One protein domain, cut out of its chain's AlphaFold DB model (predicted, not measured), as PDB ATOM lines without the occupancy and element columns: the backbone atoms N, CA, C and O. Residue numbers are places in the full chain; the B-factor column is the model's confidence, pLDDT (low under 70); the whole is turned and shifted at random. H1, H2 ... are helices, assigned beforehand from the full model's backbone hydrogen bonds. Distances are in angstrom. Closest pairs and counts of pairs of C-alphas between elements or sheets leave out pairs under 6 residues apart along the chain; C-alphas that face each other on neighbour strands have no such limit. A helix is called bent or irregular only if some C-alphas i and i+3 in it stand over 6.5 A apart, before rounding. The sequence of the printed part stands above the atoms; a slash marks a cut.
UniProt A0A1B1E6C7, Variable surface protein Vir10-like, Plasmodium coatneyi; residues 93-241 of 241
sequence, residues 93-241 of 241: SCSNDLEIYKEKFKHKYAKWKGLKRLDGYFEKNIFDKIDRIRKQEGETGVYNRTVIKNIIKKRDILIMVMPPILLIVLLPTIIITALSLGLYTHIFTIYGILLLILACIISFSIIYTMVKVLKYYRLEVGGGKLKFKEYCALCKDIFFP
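What this domain is: This is residues 93 to 241 of the 241 residues of the protein "Variable surface protein Vir10-like" of Plasmodium coatneyi (UniProt A0A1B1E6C7). A long helical hairpin, H4 and H5, makes the longest axis; H5 runs on past the start of H4 into a loose head where H2 crosses it, H1 reaches its last residues, and H3 and H6 pack on each other. H4 and H5 run side by side, yet touch through only part of their length. The printed part has 149 residues with six named helices, H1 to H6 in chain order, and no named strand; the class is all helix. The whole is loose and elongated, with a radius of gyration of the C-alphas of 20.1 A and spans of 68 by 40 by 27 A.

How they stand to each other: Begin with H5, residues 184 to 220, the hub, which touches three other helices. H4, residues 156 to 179, forms a helical hairpin with it at a shallow tilt of 3 degrees, opposite ways; they touch through residues 157 to 164 and 198 to 206 alone, and the closest C-alphas, of Val 161 and Ile 202, are 7.0 A apart. H4 has a kink of 40 degrees near residue 163 and is only just irregular: C-alphas 160 and 163 are 7.0 A apart. H2, residues 115 to 137, touches H5 at a steep tilt of 55 degrees, with the closest C-alphas, of Glu 123 and Lys 212, 6.4 A apart. H1, residues 93 to 110, touches H5 with residues 94 to 101 alone; the closest C-alphas, of Leu 98 and Leu 219, are 5.1 A apart. H1 and H2 are close but not clearly touching, with the C-alphas of Tyr 109 and Arg 117 closest at 6.7 A. H3, residues 145 to 153, touches H2, with the C-alphas of Ile 133 and Val 147 closest at 6.3 A. H6, residues 228 to 239, touches H3 at a steep tilt of 45 degrees; the C-alphas of Lys 149 and Ile 238 are closest at 6.6 A. H3 and H4 meet only through their link. In H2, H3, H5 and H6 every O i to N i+4 pair is within hydrogen-bond range; in H1 13 of 14 are, in H4 14 of 20.

Where its parts are: Find C-alpha 184 at (-45.880, 3.964, -7.456); from there H5 runs 54.7 A to C-alpha 220 at (-46.746, -41.452, 23.028). H4 measures 36.1 A, H2 33.4 A and H1 26.6 A; H1 begins at C-alpha 93, (-44.146, -49.114, 27.176).

The domain as a whole: The two C-alphas farthest apart, of Ser 93 and Gly 182, are 67.9 A apart. The printed part has no cut, and no link is long. Look in the B-factor column: the mean pLDDT of the printed part is 70.3, and 65 residues are under 70, among them residues 136 to 162 and 221 to 241.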
ATOM      1  N   SER A  93     -45.160 -49.127  28.248       52.81
ATOM      2  CA  SER A  93     -44.146 -49.114  27.176       52.81
ATOM      3  C   SER A  93     -44.178 -47.830  26.327       52.81
ATOM      4  O   SER A  93     -43.132 -47.306  25.946       52.81
ATOM      5  N   CYS A  94     -45.369 -47.276  26.104       52.53
ATOM      6  CA  CYS A  94     -45.627 -45.997  25.444       52.53
ATOM      7  C   CYS A  94     -45.042 -44.791  26.198       52.53
ATOM      8  O   CYS A  94     -44.389 -43.927  25.605       52.53
ATOM      9  N   SER A  95     -45.230 -44.749  27.521       60.47
ATOM     10  CA  SER A  95     -44.626 -43.730  28.385       60.47
ATOM     11  C   SER A  95     -43.095 -43.788  28.328       60.47
ATOM     12  O   SER A  95     -42.433 -42.745  28.277       60.47
ATOM     13  N   ASN A  96     -42.531 -44.997  28.251       69.69
ATOM     14  CA  ASN A  96     -41.084 -45.202  28.210       69.69
ATOM     15  C   ASN A  96     -40.441 -44.594  26.950       69.69
ATOM     16  O   ASN A  96     -39.412 -43.926  27.055       69.69
ATOM     17  N   ASP A  97     -41.048 -44.736  25.767       79.00
ATOM     18  CA  ASP A  97     -40.496 -44.194  24.513       79.00
ATOM     19  C   ASP A  97     -40.443 -42.656  24.500       79.00
ATOM     20  O   ASP A  97     -39.431 -42.053  24.109       79.00
ATOM     21  N   LEU A  98     -41.513 -41.999  24.960       82.12
ATOM     22  CA  LEU A  98     -41.546 -40.541  25.076       82.12
ATOM     23  C   LEU A  98     -40.538 -40.038  26.121       82.12
ATOM     24  O   LEU A  98     -39.893 -39.002  25.912       82.12
ATOM     25  N   GLU A  99     -40.386 -40.747  27.238       84.00
ATOM     26  CA  GLU A  99     -39.430 -40.403  28.289       84.00
ATOM     27  C   GLU A  99     -37.977 -40.542  27.807       84.00
ATOM     28  O   GLU A  99     -37.200 -39.585  27.917       84.00
ATOM     29  N   ILE A 100     -37.644 -41.660  27.149       85.62
ATOM     30  CA  ILE A 100     -36.338 -41.895  26.509       85.62
ATOM     31  C   ILE A 100     -36.042 -40.797  25.480       85.62
ATOM     32  O   ILE A 100     -34.921 -40.271  25.416       85.62
ATOM     33  N   TYR A 101     -37.038 -40.405  24.676       86.12
ATOM     34  CA  TYR A 101     -36.897 -39.294  23.737       86.12
ATOM     35  C   TYR A 101     -36.568 -37.982  24.462       86.12
ATOM     36  O   TYR A 101     -35.600 -37.309  24.096       86.12
ATOM     37  N   LYS A 102     -37.330 -37.615  25.503       88.06
ATOM     38  CA  LYS A 102     -37.124 -36.375  26.276       88.06
ATOM     39  C   LYS A 102     -35.740 -36.338  26.929       88.06
ATOM     40  O   LYS A 102     -35.110 -35.276  26.962       88.06
ATOM     41  N   GLU A 103     -35.241 -37.467  27.419       88.25
ATOM     42  CA  GLU A 103     -33.909 -37.568  28.015       88.25
ATOM     43  C   GLU A 103     -32.800 -37.336  26.973       88.25
ATOM     44  O   GLU A 103     -31.960 -36.438  27.129       88.25
ATOM     45  N   LYS A 104     -32.849 -38.061  25.846       86.62
ATOM     46  CA  LYS A 104     -31.904 -37.877  24.728       86.62
ATOM     47  C   LYS A 104     -31.966 -36.459  24.169       86.62
ATOM     48  O   LYS A 104     -30.929 -35.866  23.848       86.62
ATOM     49  N   PHE A 105     -33.170 -35.901  24.083       86.25
ATOM     50  CA  PHE A 105     -33.407 -34.536  23.648       86.25
ATOM     51  C   PHE A 105     -32.714 -33.528  24.569       86.25
ATOM     52  O   PHE A 105     -31.997 -32.666  24.066       86.25
ATOM     53  N   LYS A 106     -32.825 -33.650  25.901       86.06
ATOM     54  CA  LYS A 106     -32.140 -32.756  26.860       86.06
ATOM     55  C   LYS A 106     -30.624 -32.742  26.654       86.06
ATOM     56  O   LYS A 106     -30.027 -31.665  26.578       86.06
ATOM     57  N   HIS A 107     -30.010 -33.919  26.519       84.38
ATOM     58  CA  HIS A 107     -28.565 -34.025  26.308       84.38
ATOM     59  C   HIS A 107     -28.127 -33.410  24.966       84.38
ATOM     60  O   HIS A 107     -27.136 -32.677  24.908       84.38
ATOM     61  N   LYS A 108     -28.878 -33.657  23.882       84.00
ATOM     62  CA  LYS A 108     -28.601 -33.061  22.562       84.00
ATOM     63  C   LYS A 108     -28.812 -31.540  22.578       84.00
ATOM     64  O   LYS A 108     -27.958 -30.808  22.079       84.00
ATOM     65  N   TYR A 109     -29.891 -31.065  23.197       80.25
ATOM     66  CA  TYR A 109     -30.291 -29.658  23.245       80.25
ATOM     67  C   TYR A 109     -29.228 -28.755  23.884       80.25
ATOM     68  O   TYR A 109     -28.962 -27.668  23.373       80.25
ATOM     69  N   ALA A 110     -28.550 -29.220  24.940       81.81
ATOM     70  CA  ALA A 110     -27.461 -28.481  25.589       81.81
ATOM     71  C   ALA A 110     -26.284 -28.168  24.641       81.81
ATOM     72  O   ALA A 110     -25.576 -27.180  24.829       81.81
ATOM     73  N   LYS A 111     -26.092 -28.987  23.597       86.12
ATOM     74  CA  LYS A 111     -25.021 -28.827  22.602       86.12
ATOM     75  C   LYS A 111     -25.463 -28.024  21.370       86.12
ATOM     76  O   LYS A 111     -24.629 -27.703  20.524       86.12
ATOM     77  N   TRP A 112     -26.751 -27.701  21.230       86.56
ATOM     78  CA  TRP A 112     -27.281 -27.021  20.044       86.56
ATOM     79  C   TRP A 112     -27.029 -25.506  20.070       86.56
ATOM     80  O   TRP A 112     -27.137 -24.844  21.102       86.56
ATOM     81  N   LYS A 113     -26.733 -24.936  18.895       87.06
ATOM     82  CA  LYS A 113     -26.520 -23.495  18.681       87.06
ATOM     83  C   LYS A 113     -27.394 -22.979  17.531       87.06
ATOM     84  O   LYS A 113     -27.791 -23.745  16.653       87.06
ATOM     85  N   GLY A 114     -27.682 -21.677  17.537       87.31
ATOM     86  CA  GLY A 114     -28.394 -20.984  16.456       87.31
ATOM     87  C   GLY A 114     -29.814 -21.506  16.204       87.31
ATOM     88  O   GLY A 114     -30.557 -21.784  17.143       87.31
ATOM     89  N   LEU A 115     -30.176 -21.658  14.924       72.75
ATOM     90  CA  LEU A 115     -31.511 -22.085  14.476       72.75
ATOM     91  C   LEU A 115     -31.928 -23.457  15.022       72.75
ATOM     92  O   LEU A 115     -33.088 -23.643  15.365       72.75
ATOM     93  N   LYS A 116     -30.986 -24.392  15.187       79.69
ATOM     94  CA  LYS A 116     -31.281 -25.719  15.750       79.69
ATOM     95  C   LYS A 116     -31.754 -25.628  17.205       79.69
ATOM     96  O   LYS A 116     -32.617 -26.386  17.632       79.69
ATOM     97  N   ARG A 117     -31.223 -24.663  17.965       81.31
ATOM     98  CA  ARG A 117     -31.672 -24.389  19.336       81.31
ATOM     99  C   ARG A 117     -33.078 -23.789  19.355       81.31
ATOM    100  O   ARG A 117     -33.836 -24.103  20.263       81.31
ATOM    101  N   LEU A 118     -33.428 -22.967  18.363       76.06
ATOM    102  CA  LEU A 118     -34.786 -22.438  18.208       76.06
ATOM    103  C   LEU A 118     -35.781 -23.542  17.836       76.06
ATOM    104  O   LEU A 118     -36.819 -23.636  18.483       76.06
ATOM    105  N   ASP A 119     -35.444 -24.413  16.880       82.75
ATOM    106  CA  ASP A 119     -36.276 -25.577  16.525       82.75
ATOM    107  C   ASP A 119     -36.566 -26.443  17.762       82.75
ATOM    108  O   ASP A 119     -37.723 -26.694  18.104       82.75
ATOM    109  N   GLY A 120     -35.516 -26.762  18.529       84.56
ATOM    110  CA  GLY A 120     -35.652 -27.473  19.798       84.56
ATOM    111  C   GLY A 120     -36.456 -26.713  20.857       84.56
ATOM    112  O   GLY A 120     -37.216 -27.318  21.608       84.56
ATOM    113  N   TYR A 121     -36.330 -25.387  20.929       82.56
ATOM    114  CA  TYR A 121     -37.116 -24.577  21.859       82.56
ATOM    115  C   TYR A 121     -38.613 -24.679  21.550       82.56
ATOM    116  O   TYR A 121     -39.416 -24.876  22.463       82.56
ATOM    117  N   PHE A 122     -38.986 -24.596  20.270       76.25
ATOM    118  CA  PHE A 122     -40.377 -24.740  19.852       76.25
ATOM    119  C   PHE A 122     -40.902 -26.155  20.089       76.25
ATOM    120  O   PHE A 122     -42.005 -26.295  20.611       76.25
ATOM    121  N   GLU A 123     -40.123 -27.190  19.763       85.06
ATOM    122  CA  GLU A 123     -40.498 -28.583  20.032       85.06
ATOM    123  C   GLU A 123     -40.753 -28.811  21.526       85.06
ATOM    124  O   GLU A 123     -41.827 -29.280  21.902       85.06
ATOM    125  N   LYS A 124     -39.833 -28.358  22.386       86.50
ATOM    126  CA  LYS A 124     -39.999 -28.433  23.840       86.50
ATOM    127  C   LYS A 124     -41.237 -27.674  24.323       86.50
ATOM    128  O   LYS A 124     -42.012 -28.211  25.105       86.50
ATOM    129  N   ASN A 125     -41.446 -26.445  23.850       82.25
ATOM    130  CA  ASN A 125     -42.592 -25.630  24.254       82.25
ATOM    131  C   ASN A 125     -43.932 -26.269  23.847       82.25
ATOM    132  O   ASN A 125     -44.897 -26.194  24.604       82.25
ATOM    133  N   ILE A 126     -43.998 -26.907  22.673       82.00
ATOM    134  CA  ILE A 126     -45.184 -27.648  22.223       82.00
ATOM    135  C   ILE A 126     -45.424 -28.857  23.137       82.00
ATOM    136  O   ILE A 126     -46.545 -29.045  23.605       82.00
ATOM    137  N   PHE A 127     -44.383 -29.631  23.443       85.81
ATOM    138  CA  PHE A 127     -44.499 -30.845  24.259       85.81
ATOM    139  C   PHE A 127     -44.927 -30.518  25.694       85.81
ATOM    140  O   PHE A 127     -45.905 -31.083  26.181       85.81
ATOM    141  N   ASP A 128     -44.281 -29.531  26.323       83.75
ATOM    142  CA  ASP A 128     -44.616 -29.071  27.676       83.75
ATOM    143  C   ASP A 128     -46.085 -28.610  27.764       83.75
ATOM    144  O   ASP A 128     -46.746 -28.761  28.792       83.75
ATOM    145  N   LYS A 129     -46.639 -28.044  26.684       79.25
ATOM    146  CA  LYS A 129     -48.050 -27.636  26.640       79.25
ATOM    147  C   LYS A 129     -49.000 -28.804  26.504       79.25
ATOM    148  O   LYS A 129     -50.034 -28.784  27.167       79.25
ATOM    149  N   ILE A 130     -48.665 -29.789  25.676       78.88
ATOM    150  CA  ILE A 130     -49.481 -30.997  25.563       78.88
ATOM    151  C   ILE A 130     -49.519 -31.712  26.922       78.88
ATOM    152  O   ILE A 130     -50.608 -32.016  27.406       78.88
ATOM    153  N   ASP A 131     -48.367 -31.859  27.587       82.12
ATOM    154  CA  ASP A 131     -48.263 -32.446  28.932       82.12
ATOM    155  C   ASP A 131     -49.142 -31.688  29.950       82.12
ATOM    156  O   ASP A 131     -49.906 -32.289  30.707       82.12
ATOM    157  N   ARG A 132     -49.085 -30.347  29.951       81.06
ATOM    158  CA  ARG A 132     -49.897 -29.511  30.854       81.06
ATOM    159  C   ARG A 132     -51.396 -29.678  30.643       81.06
ATOM    160  O   ARG A 132     -52.136 -29.648  31.622       81.06
ATOM    161  N   ILE A 133     -51.844 -29.792  29.394       75.38
ATOM    162  CA  ILE A 133     -53.270 -29.934  29.095       75.38
ATOM    163  C   ILE A 133     -53.749 -31.328  29.493       75.38
ATOM    164  O   ILE A 133     -54.779 -31.429  30.151       75.38
ATOM    165  N   ARG A 134     -52.978 -32.386  29.202       71.31
ATOM    166  CA  ARG A 134     -53.323 -33.741  29.663       71.31
ATOM    167  C   ARG A 134     -53.441 -33.827  31.179       71.31
ATOM    168  O   ARG A 134     -54.410 -34.380  31.685       71.31
ATOM    169  N   LYS A 135     -52.506 -33.205  31.908       77.12
ATOM    170  CA  LYS A 135     -52.562 -33.138  33.375       77.12
ATOM    171  C   LYS A 135     -53.839 -32.458  33.892       77.12
ATOM    172  O   LYS A 135     -54.243 -32.709  35.020       77.12
ATOM    173  N   GLN A 136     -54.449 -31.583  33.091       66.88
ATOM    174  CA  GLN A 136     -55.642 -30.826  33.457       66.88
ATOM    175  C   GLN A 136     -56.957 -31.506  33.022       66.88
ATOM    176  O   GLN A 136     -57.969 -31.300  33.685       66.88
ATOM    177  N   GLU A 137     -56.962 -32.290  31.939       61.12
ATOM    178  CA  GLU A 137     -58.164 -32.955  31.395       61.12
ATOM    179  C   GLU A 137     -58.347 -34.413  31.866       61.12
ATOM    180  O   GLU A 137     -59.414 -34.982  31.654       61.12
ATOM    181  N   GLY A 138     -57.365 -34.988  32.569       57.41
ATOM    182  CA  GLY A 138     -57.375 -36.399  32.970       57.41
ATOM    183  C   GLY A 138     -56.932 -37.316  31.826       57.41
ATOM    184  O   GLY A 138     -56.993 -36.944  30.654       57.41
ATOM    185  N   GLU A 139     -56.444 -38.513  32.161       56.25
ATOM    186  CA  GLU A 139     -55.995 -39.541  31.207       56.25
ATOM    187  C   GLU A 139     -57.174 -40.173  30.449       56.25
ATOM    188  O   GLU A 139     -57.380 -41.379  30.451       56.25
ATOM    189  N   THR A 140     -58.007 -39.372  29.788       47.81
ATOM    190  CA  THR A 140     -58.915 -39.917  28.780       47.81
ATOM    191  C   THR A 140     -58.120 -40.092  27.499       47.81
ATOM    192  O   THR A 140     -57.682 -39.113  26.883       47.81
ATOM    193  N   GLY A 141     -57.880 -41.360  27.174       53.91
ATOM    194  CA  GLY A 141     -57.046 -41.807  26.075       53.91
ATOM    195  C   GLY A 141     -57.458 -41.270  24.707       53.91
ATOM    196  O   GLY A 141     -58.587 -40.847  24.479       53.91
ATOM    197  N   VAL A 142     -56.489 -41.373  23.797       55.50
ATOM    198  CA  VAL A 142     -56.623 -41.238  22.342       55.50
ATOM    199  C   VAL A 142     -57.045 -39.842  21.865       55.50
ATOM    200  O   VAL A 142     -58.170 -39.402  22.048       55.50
ATOM    201  N   TYR A 143     -56.116 -39.163  21.180       58.38
ATOM    202  CA  TYR A 143     -56.377 -38.036  20.275       58.38
ATOM    203  C   TYR A 143     -57.518 -37.089  20.725       58.38
ATOM    204  O   TYR A 143     -58.587 -37.003  20.120       58.38
ATOM    205  N   ASN A 144     -57.317 -36.363  21.825       59.00
ATOM    206  CA  ASN A 144     -58.380 -35.516  22.351       59.00
ATOM    207  C   ASN A 144     -58.448 -34.200  21.546       59.00
ATOM    208  O   ASN A 144     -57.593 -33.319  21.681       59.00
ATOM    209  N   ARG A 145     -59.467 -34.064  20.679       58.16
ATOM    210  CA  ARG A 145     -59.741 -32.868  19.843       58.16
ATOM    211  C   ARG A 145     -59.680 -31.572  20.671       58.16
ATOM    212  O   ARG A 145     -59.269 -30.529  20.165       58.16
ATOM    213  N   THR A 146     -60.040 -31.647  21.952       59.03
ATOM    214  CA  THR A 146     -60.006 -30.548  22.928       59.03
ATOM    215  C   THR A 146     -58.586 -30.054  23.215       59.03
ATOM    216  O   THR A 146     -58.350 -28.844  23.184       59.03
ATOM    217  N   VAL A 147     -57.615 -30.963  23.372       63.91
ATOM    218  CA  VAL A 147     -56.199 -30.636  23.614       63.91
ATOM    219  C   VAL A 147     -55.634 -29.836  22.450       63.91
ATOM    220  O   VAL A 147     -55.059 -28.764  22.635       63.91
ATOM    221  N   ILE A 148     -55.861 -30.310  21.228       62.84
ATOM    222  CA  ILE A 148     -55.324 -29.669  20.026       62.84
ATOM    223  C   ILE A 148     -56.029 -28.340  19.755       62.84
ATOM    224  O   ILE A 148     -55.371 -27.337  19.470       62.84
ATOM    225  N   LYS A 149     -57.351 -28.285  19.948       64.12
ATOM    226  CA  LYS A 149     -58.115 -27.035  19.879       64.12
ATOM    227  C   LYS A 149     -57.593 -26.011  20.890       64.12
ATOM    228  O   LYS A 149     -57.513 -24.835  20.552       64.12
ATOM    229  N   ASN A 150     -57.179 -26.435  22.084       62.75
ATOM    230  CA  ASN A 150     -56.633 -25.560  23.123       62.75
ATOM    231  C   ASN A 150     -55.193 -25.101  22.846       62.75
ATOM    232  O   ASN A 150     -54.880 -23.941  23.121       62.75
ATOM    233  N   ILE A 151     -54.341 -25.955  22.267       63.31
ATOM    234  CA  ILE A 151     -52.973 -25.593  21.842       63.31
ATOM    235  C   ILE A 151     -53.018 -24.539  20.736       63.31
ATOM    236  O   ILE A 151     -52.262 -23.573  20.757       63.31
ATOM    237  N   ILE A 152     -53.947 -24.692  19.795       60.22
ATOM    238  CA  ILE A 152     -54.063 -23.805  18.635       60.22
ATOM    239  C   ILE A 152     -54.823 -22.522  18.987       60.22
ATOM    240  O   ILE A 152     -54.474 -21.448  18.500       60.22
ATOM    241  N   LYS A 153     -55.810 -22.581  19.895       60.94
ATOM    242  CA  LYS A 153     -56.542 -21.391  20.361       60.94
ATOM    243  C   LYS A 153     -55.747 -20.475  21.297       60.94
ATOM    244  O   LYS A 153     -56.143 -19.322  21.458       60.94
ATOM    245  N   LYS A 154     -54.667 -20.927  21.950       55.09
ATOM    246  CA  LYS A 154     -53.939 -20.119  22.953       55.09
ATOM    247  C   LYS A 154     -52.543 -19.703  22.487       55.09
ATOM    248  O   LYS A 154     -51.697 -20.551  22.282       55.09
ATOM    249  N   ARG A 155     -52.307 -18.379  22.468       52.12
ATOM    250  CA  ARG A 155     -51.057 -17.583  22.641       52.12
ATOM    251  C   ARG A 155     -49.711 -18.013  22.011       52.12
ATOM    252  O   ARG A 155     -48.863 -17.136  21.911       52.12
ATOM    253  N   ASP A 156     -49.472 -19.237  21.550       53.56
ATOM    254  CA  ASP A 156     -48.164 -19.651  20.999       53.56
ATOM    255  C   ASP A 156     -48.004 -19.362  19.525       53.56
ATOM    256  O   ASP A 156     -46.958 -18.865  19.116       53.56
ATOM    257  N   ILE A 157     -49.063 -19.588  18.744       58.78
ATOM    258  CA  ILE A 157     -49.137 -19.078  17.373       58.78
ATOM    259  C   ILE A 157     -49.018 -17.553  17.426       58.78
ATOM    260  O   ILE A 157     -48.280 -16.966  16.651       58.78
ATOM    261  N   LEU A 158     -49.644 -16.912  18.420       56.91
ATOM    262  CA  LEU A 158     -49.514 -15.475  18.628       56.91
ATOM    263  C   LEU A 158     -48.048 -15.075  18.873       56.91
ATOM    264  O   LEU A 158     -47.547 -14.228  18.156       56.91
ATOM    265  N   ILE A 159     -47.320 -15.708  19.799       63.34
ATOM    266  CA  ILE A 159     -45.905 -15.376  20.074       63.34
ATOM    267  C   ILE A 159     -45.004 -15.609  18.847       63.34
ATOM    268  O   ILE A 159     -44.107 -14.809  18.596       63.34
ATOM    269  N   MET A 160     -45.259 -16.659  18.061       62.09
ATOM    270  CA  MET A 160     -44.505 -16.952  16.836       62.09
ATOM    271  C   MET A 160     -44.827 -15.976  15.687       62.09
ATOM    272  O   MET A 160     -43.949 -15.661  14.887       62.09
ATOM    273  N   VAL A 161     -46.057 -15.456  15.625       62.53
ATOM    274  CA  VAL A 161     -46.536 -14.546  14.569       62.53
ATOM    275  C   VAL A 161     -46.407 -13.058  14.970       62.53
ATOM    276  O   VAL A 161     -46.452 -12.172  14.121       62.53
ATOM    277  N   MET A 162     -46.152 -12.750  16.245       65.31
ATOM    278  CA  MET A 162     -45.975 -11.381  16.759       65.31
ATOM    279  C   MET A 162     -44.825 -10.590  16.103       65.31
ATOM    280  O   MET A 162     -45.064  -9.448  15.705       65.31
ATOM    281  N   PRO A 163     -43.606 -11.145  15.925       70.12
ATOM    282  CA  PRO A 163     -42.524 -10.431  15.246       70.12
ATOM    283  C   PRO A 163     -42.862 -10.015  13.798       70.12
ATOM    284  O   PRO A 163     -42.635  -8.851  13.460       70.12
ATOM    285  N   PRO A 164     -43.447 -10.886  12.946       68.12
ATOM    286  CA  PRO A 164     -43.885 -10.466  11.619       68.12
ATOM    287  C   PRO A 164     -45.017  -9.430  11.647       68.12
ATOM    288  O   PRO A 164     -45.008  -8.520  10.824       68.12
ATOM    289  N   ILE A 165     -45.963  -9.520  12.590       71.88
ATOM    290  CA  ILE A 165     -47.077  -8.559  12.699       71.88
ATOM    291  C   ILE A 165     -46.578  -7.143  13.007       71.88
ATOM    292  O   ILE A 165     -47.067  -6.180  12.419       71.88
ATOM    293  N   LEU A 166     -45.576  -6.996  13.879       72.38
ATOM    294  CA  LEU A 166     -44.998  -5.688  14.204       72.38
ATOM    295  C   LEU A 166     -44.354  -5.019  12.975       72.38
ATOM    296  O   LEU A 166     -44.461  -3.806  12.799       72.38
ATOM    297  N   LEU A 167     -43.746  -5.814  12.088       71.19
ATOM    298  CA  LEU A 167     -43.153  -5.332  10.839       71.19
ATOM    299  C   LEU A 167     -44.221  -4.842   9.841       71.19
ATOM    300  O   LEU A 167     -44.002  -3.849   9.150       71.19
ATOM    301  N   ILE A 168     -45.399  -5.480   9.815       75.50
ATOM    302  CA  ILE A 168     -46.561  -5.056   9.007       75.50
ATOM    303  C   ILE A 168     -47.065  -3.679   9.432       75.50
ATOM    304  O   ILE A 168     -47.433  -2.888   8.574       75.50
ATOM    305  N   VAL A 169     -47.071  -3.374  10.732       75.06
ATOM    306  CA  VAL A 169     -47.548  -2.079  11.252       75.06
ATOM    307  C   VAL A 169     -46.564  -0.942  10.945       75.06
ATOM    308  O   VAL A 169     -46.979   0.207  10.805       75.06
ATOM    309  N   LEU A 170     -45.276  -1.253  10.766       76.06
ATOM    310  CA  LEU A 170     -44.246  -0.281  10.384       76.06
ATOM    311  C   LEU A 170     -44.186  -0.010   8.866       76.06
ATOM    312  O   LEU A 170     -43.615   0.982   8.435       76.06
ATOM    313  N   LEU A 171     -44.762  -0.875   8.029       72.75
ATOM    314  CA  LEU A 171     -44.758  -0.733   6.564       72.75
ATOM    315  C   LEU A 171     -45.607   0.447   6.027       72.75
ATOM    316  O   LEU A 171     -45.144   1.132   5.115       72.75
ATOM    317  N   PRO A 172     -46.802   0.758   6.571       74.44
ATOM    318  CA  PRO A 172     -47.615   1.905   6.161       74.44
ATOM    319  C   PRO A 172     -46.909   3.256   6.296       74.44
ATOM    320  O   PRO A 172     -47.109   4.139   5.463       74.44
ATOM    321  N   THR A 173     -46.052   3.427   7.303       72.06
ATOM    322  CA  THR A 173     -45.297   4.678   7.490       72.06
ATOM    323  C   THR A 173     -44.221   4.851   6.408       72.06
ATOM    324  O   THR A 173     -43.968   5.967   5.950       72.06
ATOM    325  N   ILE A 174     -43.669   3.741   5.907       72.38
ATOM    326  CA  ILE A 174     -42.750   3.710   4.759       72.38
ATOM    327  C   ILE A 174     -43.507   4.003   3.445       72.38
ATOM    328  O   ILE A 174     -42.983   4.670   2.557       72.38
ATOM    329  N   ILE A 175     -44.774   3.584   3.330       70.56
ATOM    330  CA  ILE A 175     -45.642   3.885   2.174       70.56
ATOM    331  C   ILE A 175     -45.968   5.382   2.091       70.56
ATOM    332  O   ILE A 175     -45.883   5.959   1.010       70.56
ATOM    333  N   ILE A 176     -46.312   6.023   3.214       72.62
ATOM    334  CA  ILE A 176     -46.645   7.460   3.254       72.62
ATOM    335  C   ILE A 176     -45.439   8.309   2.836       72.62
ATOM    336  O   ILE A 176     -45.582   9.273   2.086       72.62
ATOM    337  N   THR A 177     -44.239   7.924   3.275       66.62
ATOM    338  CA  THR A 177     -42.997   8.613   2.901       66.62
ATOM    339  C   THR A 177     -42.627   8.375   1.434       66.62
ATOM    340  O   THR A 177     -42.268   9.325   0.738       66.62
ATOM    341  N   ALA A 178     -42.804   7.157   0.909       65.69
ATOM    342  CA  ALA A 178     -42.533   6.830  -0.495       65.69
ATOM    343  C   ALA A 178     -43.561   7.405  -1.494       65.69
ATOM    344  O   ALA A 178     -43.202   7.709  -2.633       65.69
ATOM    345  N   LEU A 179     -44.818   7.604  -1.074       67.56
ATOM    346  CA  LEU A 179     -45.873   8.246  -1.871       67.56
ATOM    347  C   LEU A 179     -45.484   9.673  -2.289       67.56
ATOM    348  O   LEU A 179     -45.864  10.118  -3.369       67.56
ATOM    349  N   SER A 180     -44.665  10.356  -1.483       67.44
ATOM    350  CA  SER A 180     -44.140  11.687  -1.812       67.44
ATOM    351  C   SER A 180     -43.143  11.702  -2.984       67.44
ATOM    352  O   SER A 180     -42.879  12.767  -3.534       67.44
ATOM    353  N   LEU A 181     -42.613  10.538  -3.396       68.94
ATOM    354  CA  LEU A 181     -41.481  10.418  -4.326       68.94
ATOM    355  C   LEU A 181     -41.855   9.923  -5.743       68.94
ATOM    356  O   LEU A 181     -40.990   9.848  -6.610       68.94
ATOM    357  N   GLY A 182     -43.126   9.583  -6.005       68.69
ATOM    358  CA  GLY A 182     -43.658   9.378  -7.367       68.69
ATOM    359  C   GLY A 182     -43.388   8.030  -8.073       68.69
ATOM    360  O   GLY A 182     -43.731   7.892  -9.243       68.69
ATOM    361  N   LEU A 183     -42.836   7.007  -7.405       65.75
ATOM    362  CA  LEU A 183     -42.467   5.699  -8.002       65.75
ATOM    363  C   LEU A 183     -43.470   4.559  -7.685       65.75
ATOM    364  O   LEU A 183     -43.110   3.509  -7.157       65.75
ATOM    365  N   TYR A 184     -44.754   4.756  -7.993       67.88
ATOM    366  CA  TYR A 184     -45.880   3.964  -7.456       67.88
ATOM    367  C   TYR A 184     -45.949   2.477  -7.881       67.88
ATOM    368  O   TYR A 184     -46.253   1.601  -7.068       67.88
ATOM    369  N   THR A 185     -45.667   2.155  -9.147       64.19
ATOM    370  CA  THR A 185     -45.999   0.841  -9.740       64.19
ATOM    371  C   THR A 185     -45.096  -0.304  -9.264       64.19
ATOM    372  O   THR A 185     -45.572  -1.401  -8.949       64.19
ATOM    373  N   HIS A 186     -43.789  -0.056  -9.155       68.38
ATOM    374  CA  HIS A 186     -42.825  -1.051  -8.678       68.38
ATOM    375  C   HIS A 186     -42.956  -1.306  -7.172       68.38
ATOM    376  O   HIS A 186     -42.841  -2.449  -6.732       68.38
ATOM    377  N   ILE A 187     -43.279  -0.271  -6.393       72.19
ATOM    378  CA  ILE A 187     -43.478  -0.376  -4.942       72.19
ATOM    379  C   ILE A 187     -44.688  -1.259  -4.629       72.19
ATOM    380  O   ILE A 187     -44.592  -2.167  -3.803       72.19
ATOM    381  N   PHE A 188     -45.805  -1.047  -5.331       69.75
ATOM    382  CA  PHE A 188     -47.013  -1.850  -5.141       69.75
ATOM    383  C   PHE A 188     -46.774  -3.336  -5.450       69.75
ATOM    384  O   PHE A 188     -47.196  -4.213  -4.695       69.75
ATOM    385  N   THR A 189     -46.026  -3.622  -6.518       68.50
ATOM    386  CA  THR A 189     -45.685  -4.996  -6.917       68.50
ATOM    387  C   THR A 189     -44.798  -5.687  -5.876       68.50
ATOM    388  O   THR A 189     -45.083  -6.814  -5.469       68.50
ATOM    389  N   ILE A 190     -43.753  -5.006  -5.389       75.62
ATOM    390  CA  ILE A 190     -42.858  -5.529  -4.342       75.62
ATOM    391  C   ILE A 190     -43.631  -5.788  -3.041       75.62
ATOM    392  O   ILE A 190     -43.428  -6.818  -2.399       75.62
ATOM    393  N   TYR A 191     -44.555  -4.898  -2.672       74.69
ATOM    394  CA  TYR A 191     -45.391  -5.064  -1.485       74.69
ATOM    395  C   TYR A 191     -46.326  -6.272  -1.593       74.69
ATOM    396  O   TYR A 191     -46.430  -7.056  -0.648       74.69
ATOM    397  N   GLY A 192     -46.960  -6.467  -2.753       70.12
ATOM    398  CA  GLY A 192     -47.781  -7.650  -3.013       70.12
ATOM    399  C   GLY A 192     -46.992  -8.947  -2.822       70.12
ATOM    400  O   GLY A 192     -47.468  -9.865  -2.155       70.12
ATOM    401  N   ILE A 193     -45.752  -8.995  -3.319       77.31
ATOM    402  CA  ILE A 193     -44.843 -10.137  -3.131       77.31
ATOM    403  C   ILE A 193     -44.466 -10.312  -1.650       77.31
ATOM    404  O   ILE A 193     -44.461 -11.434  -1.149       77.31
ATOM    405  N   LEU A 194     -44.188  -9.228  -0.923       76.31
ATOM    406  CA  LEU A 194     -43.854  -9.284   0.504       76.31
ATOM    407  C   LEU A 194     -45.016  -9.828   1.351       76.31
ATOM    408  O   LEU A 194     -44.807 -10.680   2.215       76.31
ATOM    409  N   LEU A 195     -46.241  -9.375   1.078       74.44
ATOM    410  CA  LEU A 195     -47.453  -9.836   1.758       74.44
ATOM    411  C   LEU A 195     -47.728 -11.318   1.467       74.44
ATOM    412  O   LEU A 195     -48.118 -12.070   2.359       74.44
ATOM    413  N   LEU A 196     -47.452 -11.754   0.238       74.12
ATOM    414  CA  LEU A 196     -47.543 -13.149  -0.181       74.12
ATOM    415  C   LEU A 196     -46.543 -14.045   0.572       74.12
ATOM    416  O   LEU A 196     -46.919 -15.086   1.108       74.12
ATOM    417  N   ILE A 197     -45.281 -13.611   0.672       78.50
ATOM    418  CA  ILE A 197     -44.229 -14.309   1.431       78.50
ATOM    419  C   ILE A 197     -44.620 -14.425   2.906       78.50
ATOM    420  O   ILE A 197     -44.464 -15.482   3.518       78.50
ATOM    421  N   LEU A 198     -45.160 -13.354   3.476       74.12
ATOM    422  CA  LEU A 198     -45.624 -13.342   4.852       74.12
ATOM    423  C   LEU A 198     -46.765 -14.344   5.084       74.12
ATOM    424  O   LEU A 198     -46.722 -15.105   6.053       74.12
ATOM    425  N   ALA A 199     -47.757 -14.382   4.191       74.12
ATOM    426  CA  ALA A 199     -48.836 -15.364   4.253       74.12
ATOM    427  C   ALA A 199     -48.290 -16.803   4.194       74.12
ATOM    428  O   ALA A 199     -48.716 -17.662   4.970       74.12
ATOM    429  N   CYS A 200     -47.274 -17.053   3.357       77.00
ATOM    430  CA  CYS A 200     -46.573 -18.334   3.338       77.00
ATOM    431  C   CYS A 200     -45.911 -18.651   4.683       77.00
ATOM    432  O   CYS A 200     -46.093 -19.756   5.187       77.00
ATOM    433  N   ILE A 201     -45.192 -17.710   5.303       77.88
ATOM    434  CA  ILE A 201     -44.541 -17.923   6.610       77.88
ATOM    435  C   ILE A 201     -45.568 -18.323   7.678       77.88
ATOM    436  O   ILE A 201     -45.330 -19.264   8.436       77.88
ATOM    437  N   ILE A 202     -46.729 -17.661   7.704       73.31
ATOM    438  CA  ILE A 202     -47.823 -17.995   8.626       73.31
ATOM    439  C   ILE A 202     -48.334 -19.416   8.356       73.31
ATOM    440  O   ILE A 202     -48.488 -20.202   9.288       73.31
ATOM    441  N   SER A 203     -48.541 -19.788   7.090       71.62
ATOM    442  CA  SER A 203     -48.980 -21.147   6.745       71.62
ATOM    443  C   SER A 203     -47.957 -22.219   7.152       71.62
ATOM    444  O   SER A 203     -48.327 -23.212   7.779       71.62
ATOM    445  N   PHE A 204     -46.660 -21.987   6.906       75.62
ATOM    446  CA  PHE A 204     -45.578 -22.889   7.314       75.62
ATOM    447  C   PHE A 204     -45.495 -23.038   8.830       75.62
ATOM    448  O   PHE A 204     -45.276 -24.137   9.330       75.62
ATOM    449  N   SER A 205     -45.707 -21.947   9.559       72.81
ATOM    450  CA  SER A 205     -45.734 -21.921  11.018       72.81
ATOM    451  C   SER A 205     -46.839 -22.822  11.590       72.81
ATOM    452  O   SER A 205     -46.580 -23.606  12.505       72.81
ATOM    453  N   ILE A 206     -48.039 -22.802  10.999       71.94
ATOM    454  CA  ILE A 206     -49.146 -23.675  11.417       71.94
ATOM    455  C   ILE A 206     -48.851 -25.140  11.069       71.94
ATOM    456  O   ILE A 206     -49.024 -26.024  11.910       71.94
ATOM    457  N   ILE A 207     -48.370 -25.405   9.848       75.38
ATOM    458  CA  ILE A 207     -47.986 -26.759   9.414       75.38
ATOM    459  C   ILE A 207     -46.910 -27.328  10.347       75.38
ATOM    460  O   ILE A 207     -47.003 -28.478  10.772       75.38
ATOM    461  N   TYR A 208     -45.924 -26.517  10.730       78.50
ATOM    462  CA  TYR A 208     -44.871 -26.910  11.659       78.50
ATOM    463  C   TYR A 208     -45.427 -27.337  13.026       78.50
ATOM    464  O   TYR A 208     -45.063 -28.401  13.535       78.50
ATOM    465  N   THR A 209     -46.356 -26.564  13.605       75.94
ATOM    466  CA  THR A 209     -47.015 -26.940  14.867       75.94
ATOM    467  C   THR A 209     -47.742 -28.281  14.743       75.94
ATOM    468  O   THR A 209     -47.599 -29.126  15.625       75.94
ATOM    469  N   MET A 210     -48.452 -28.526  13.636       72.50
ATOM    470  CA  MET A 210     -49.143 -29.803  13.397       72.50
ATOM    471  C   MET A 210     -48.189 -30.990  13.345       72.50
ATOM    472  O   MET A 210     -48.441 -32.017  13.971       72.50
ATOM    473  N   VAL A 211     -47.082 -30.848  12.613       77.31
ATOM    474  CA  VAL A 211     -46.080 -31.910  12.473       77.31
ATOM    475  C   VAL A 211     -45.472 -32.261  13.832       77.31
ATOM    476  O   VAL A 211     -45.365 -33.441  14.165       77.31
ATOM    477  N   LYS A 212     -45.125 -31.266  14.661       81.88
ATOM    478  CA  LYS A 212     -44.561 -31.522  15.998       81.88
ATOM    479  C   LYS A 212     -45.593 -32.113  16.971       81.88
ATOM    480  O   LYS A 212     -45.236 -33.000  17.742       81.88
ATOM    481  N   VAL A 213     -46.865 -31.702  16.912       76.62
ATOM    482  CA  VAL A 213     -47.949 -32.332  17.697       76.62
ATOM    483  C   VAL A 213     -48.133 -33.800  17.296       76.62
ATOM    484  O   VAL A 213     -48.262 -34.666  18.160       76.62
ATOM    485  N   LEU A 214     -48.080 -34.103  15.996       76.81
ATOM    486  CA  LEU A 214     -48.157 -35.475  15.498       76.81
ATOM    487  C   LEU A 214     -46.955 -36.315  15.947       76.81
ATOM    488  O   LEU A 214     -47.122 -37.474  16.321       76.81
ATOM    489  N   LYS A 215     -45.752 -35.729  15.936       82.81
ATOM    490  CA  LYS A 215     -44.539 -36.381  16.441       82.81
ATOM    491  C   LYS A 215     -44.690 -36.762  17.913       82.81
ATOM    492  O   LYS A 215     -44.426 -37.907  18.259       82.81
ATOM    493  N   TYR A 216     -45.164 -35.841  18.749       80.25
ATOM    494  CA  TYR A 216     -45.438 -36.113  20.160       80.25
ATOM    495  C   TYR A 216     -46.431 -37.267  20.339       80.25
ATOM    496  O   TYR A 216     -46.164 -38.194  21.091       80.25
ATOM    497  N   TYR A 217     -47.545 -37.252  19.599       74.75
ATOM    498  CA  TYR A 217     -48.549 -38.312  19.693       74.75
ATOM    499  C   TYR A 217     -48.012 -39.675  19.233       74.75
ATOM    500  O   TYR A 217     -48.338 -40.700  19.813       74.75
ATOM    501  N   ARG A 218     -47.151 -39.702  18.210       75.44
ATOM    502  CA  ARG A 218     -46.505 -40.943  17.760       75.44
ATOM    503  C   ARG A 218     -45.539 -41.507  18.805       75.44
ATOM    504  O   ARG A 218     -45.480 -42.723  18.953       75.44
ATOM    505  N   LEU A 219     -44.773 -40.638  19.466       78.50
ATOM    506  CA  LEU A 219     -43.874 -41.028  20.556       78.50
ATOM    507  C   LEU A 219     -44.657 -41.523  21.770       78.50
ATOM    508  O   LEU A 219     -44.192 -42.418  22.455       78.50
ATOM    509  N   GLU A 220     -45.848 -40.971  21.991       75.06
ATOM    510  CA  GLU A 220     -46.746 -41.452  23.028       75.06
ATOM    511  C   GLU A 220     -47.332 -42.821  22.706       75.06
ATOM    512  O   GLU A 220     -47.403 -43.631  23.595       75.06
ATOM    513  N   VAL A 221     -47.789 -43.105  21.484       66.81
ATOM    514  CA  VAL A 221     -48.511 -44.363  21.171       66.81
ATOM    515  C   VAL A 221     -47.549 -45.513  20.795       66.81
ATOM    516  O   VAL A 221     -47.949 -46.491  20.172       66.81
ATOM    517  N   GLY A 222     -46.256 -45.407  21.122       60.69
ATOM    518  CA  GLY A 222     -45.297 -46.505  20.923       60.69
ATOM    519  C   GLY A 222     -45.040 -46.849  19.451       60.69
ATOM    520  O   GLY A 222     -45.103 -48.005  19.034       60.69
ATOM    521  N   GLY A 223     -44.808 -45.839  18.604       55.41
ATOM    522  CA  GLY A 223     -44.337 -46.057  17.226       55.41
ATOM    523  C   GLY A 223     -45.384 -46.587  16.232       55.41
ATOM    524  O   GLY A 223     -45.070 -46.767  15.049       55.41
ATOM    525  N   GLY A 224     -46.639 -46.767  16.656       53.88
ATOM    526  CA  GLY A 224     -47.756 -47.101  15.774       53.88
ATOM    527  C   GLY A 224     -47.955 -46.061  14.660       53.88
ATOM    528  O   GLY A 224     -47.958 -44.847  14.884       53.88
ATOM    529  N   LYS A 225     -48.131 -46.521  13.414       52.19
ATOM    530  CA  LYS A 225     -48.447 -45.636  12.280       52.19
ATOM    531  C   LYS A 225     -49.871 -45.096  12.440       52.19
ATOM    532  O   LYS A 225     -50.827 -45.818  12.169       52.19
ATOM    533  N   LEU A 226     -50.005 -43.820  12.810       59.38
ATOM    534  CA  LEU A 226     -51.296 -43.125  12.779       59.38
ATOM    535  C   LEU A 226     -51.890 -43.205  11.366       59.38
ATOM    536  O   LEU A 226     -51.198 -42.923  10.377       59.38
ATOM    537  N   LYS A 227     -53.162 -43.596  11.246       56.75
ATOM    538  CA  LYS A 227     -53.793 -43.718   9.928       56.75
ATOM    539  C   LYS A 227     -53.987 -42.323   9.337       56.75
ATOM    540  O   LYS A 227     -54.460 -41.408  10.004       56.75
ATOM    541  N   PHE A 228     -53.705 -42.167   8.044       53.47
ATOM    542  CA  PHE A 228     -53.892 -40.897   7.322       53.47
ATOM    543  C   PHE A 228     -55.312 -40.317   7.484       53.47
ATOM    544  O   PHE A 228     -55.494 -39.106   7.531       53.47
ATOM    545  N   LYS A 229     -56.322 -41.183   7.646       57.03
ATOM    546  CA  LYS A 229     -57.712 -40.786   7.907       57.03
ATOM    547  C   LYS A 229     -57.880 -40.025   9.230       57.03
ATOM    548  O   LYS A 229     -58.643 -39.066   9.269       57.03
ATOM    549  N   GLU A 230     -57.161 -40.415  10.279       61.69
ATOM    550  CA  GLU A 230     -57.172 -39.729  11.579       61.69
ATOM    551  C   GLU A 230     -56.449 -38.384  11.482       61.69
ATOM    552  O   GLU A 230     -56.937 -37.390  12.008       61.69
ATOM    553  N   TYR A 231     -55.362 -38.315  10.707       59.84
ATOM    554  CA  TYR A 231     -54.676 -37.057  10.402       59.84
ATOM    555  C   TYR A 231     -55.551 -36.075   9.603       59.84
ATOM    556  O   TYR A 231     -55.624 -34.893   9.928       59.84
ATOM    557  N   CYS A 232     -56.264 -36.544   8.575       56.47
ATOM    558  CA  CYS A 232     -57.181 -35.692   7.816       56.47
ATOM    559  C   CYS A 232     -58.373 -35.227   8.658       56.47
ATOM    560  O   CYS A 232     -58.776 -34.073   8.534       56.47
ATOM    561  N   ALA A 233     -58.924 -36.093   9.515       60.53
ATOM    562  CA  ALA A 233     -59.952 -35.694  10.473       60.53
ATOM    563  C   ALA A 233     -59.416 -34.611  11.425       60.53
ATOM    564  O   ALA A 233     -60.064 -33.587  11.623       60.53
ATOM    565  N   LEU A 234     -58.179 -34.781  11.898       57.94
ATOM    566  CA  LEU A 234     -57.471 -33.828  12.743       57.94
ATOM    567  C   LEU A 234     -57.315 -32.467  12.081       57.94
ATOM    568  O   LEU A 234     -57.737 -31.460  12.642       57.94
ATOM    569  N   CYS A 235     -56.778 -32.417  10.864       56.81
ATOM    570  CA  CYS A 235     -56.642 -31.153  10.150       56.81
ATOM    571  C   CYS A 235     -58.004 -30.515   9.853       56.81
ATOM    572  O   CYS A 235     -58.156 -29.306  10.029       56.81
ATOM    573  N   LYS A 236     -59.005 -31.304   9.451       57.41
ATOM    574  CA  LYS A 236     -60.342 -30.785   9.137       57.41
ATOM    575  C   LYS A 236     -60.969 -30.086  10.342       57.41
ATOM    576  O   LYS A 236     -61.436 -28.963  10.206       57.41
ATOM    577  N   ASP A 237     -60.891 -30.703  11.514       53.66
ATOM    578  CA  ASP A 237     -61.494 -30.187  12.747       53.66
ATOM    579  C   ASP A 237     -60.820 -28.928  13.295       53.66
ATOM    580  O   ASP A 237     -61.393 -28.199  14.107       53.66
ATOM    581  N   ILE A 238     -59.574 -28.699  12.895       52.03
ATOM    582  CA  ILE A 238     -58.778 -27.573  13.365       52.03
ATOM    583  C   ILE A 238     -58.934 -26.360  12.454       52.03
ATOM    584  O   ILE A 238     -59.033 -25.235  12.944       52.03
ATOM    585  N   PHE A 239     -58.908 -26.579  11.139       47.72
ATOM    586  CA  PHE A 239     -58.925 -25.497  10.155       47.72
ATOM    587  C   PHE A 239     -60.339 -25.081   9.739       47.72
ATOM    588  O   PHE A 239     -60.530 -23.934   9.343       47.72
ATOM    589  N   PHE A 240     -61.320 -25.979   9.850       44.41
ATOM    590  CA  PHE A 240     -62.723 -25.726   9.529       44.41
ATOM    591  C   PHE A 240     -63.594 -26.071  10.752       44.41
ATOM    592  O   PHE A 240     -64.095 -27.194  10.835       44.41
ATOM    593  N   PRO A 241     -63.700 -25.155  11.738       44.91
ATOM    594  CA  PRO A 241     -64.540 -25.341  12.921       44.91
ATOM    595  C   PRO A 241     -66.041 -25.360  12.611       44.91
ATOM    596  O   PRO A 241     -66.459 -24.745  11.603       44.91
TER     597      PRO A 241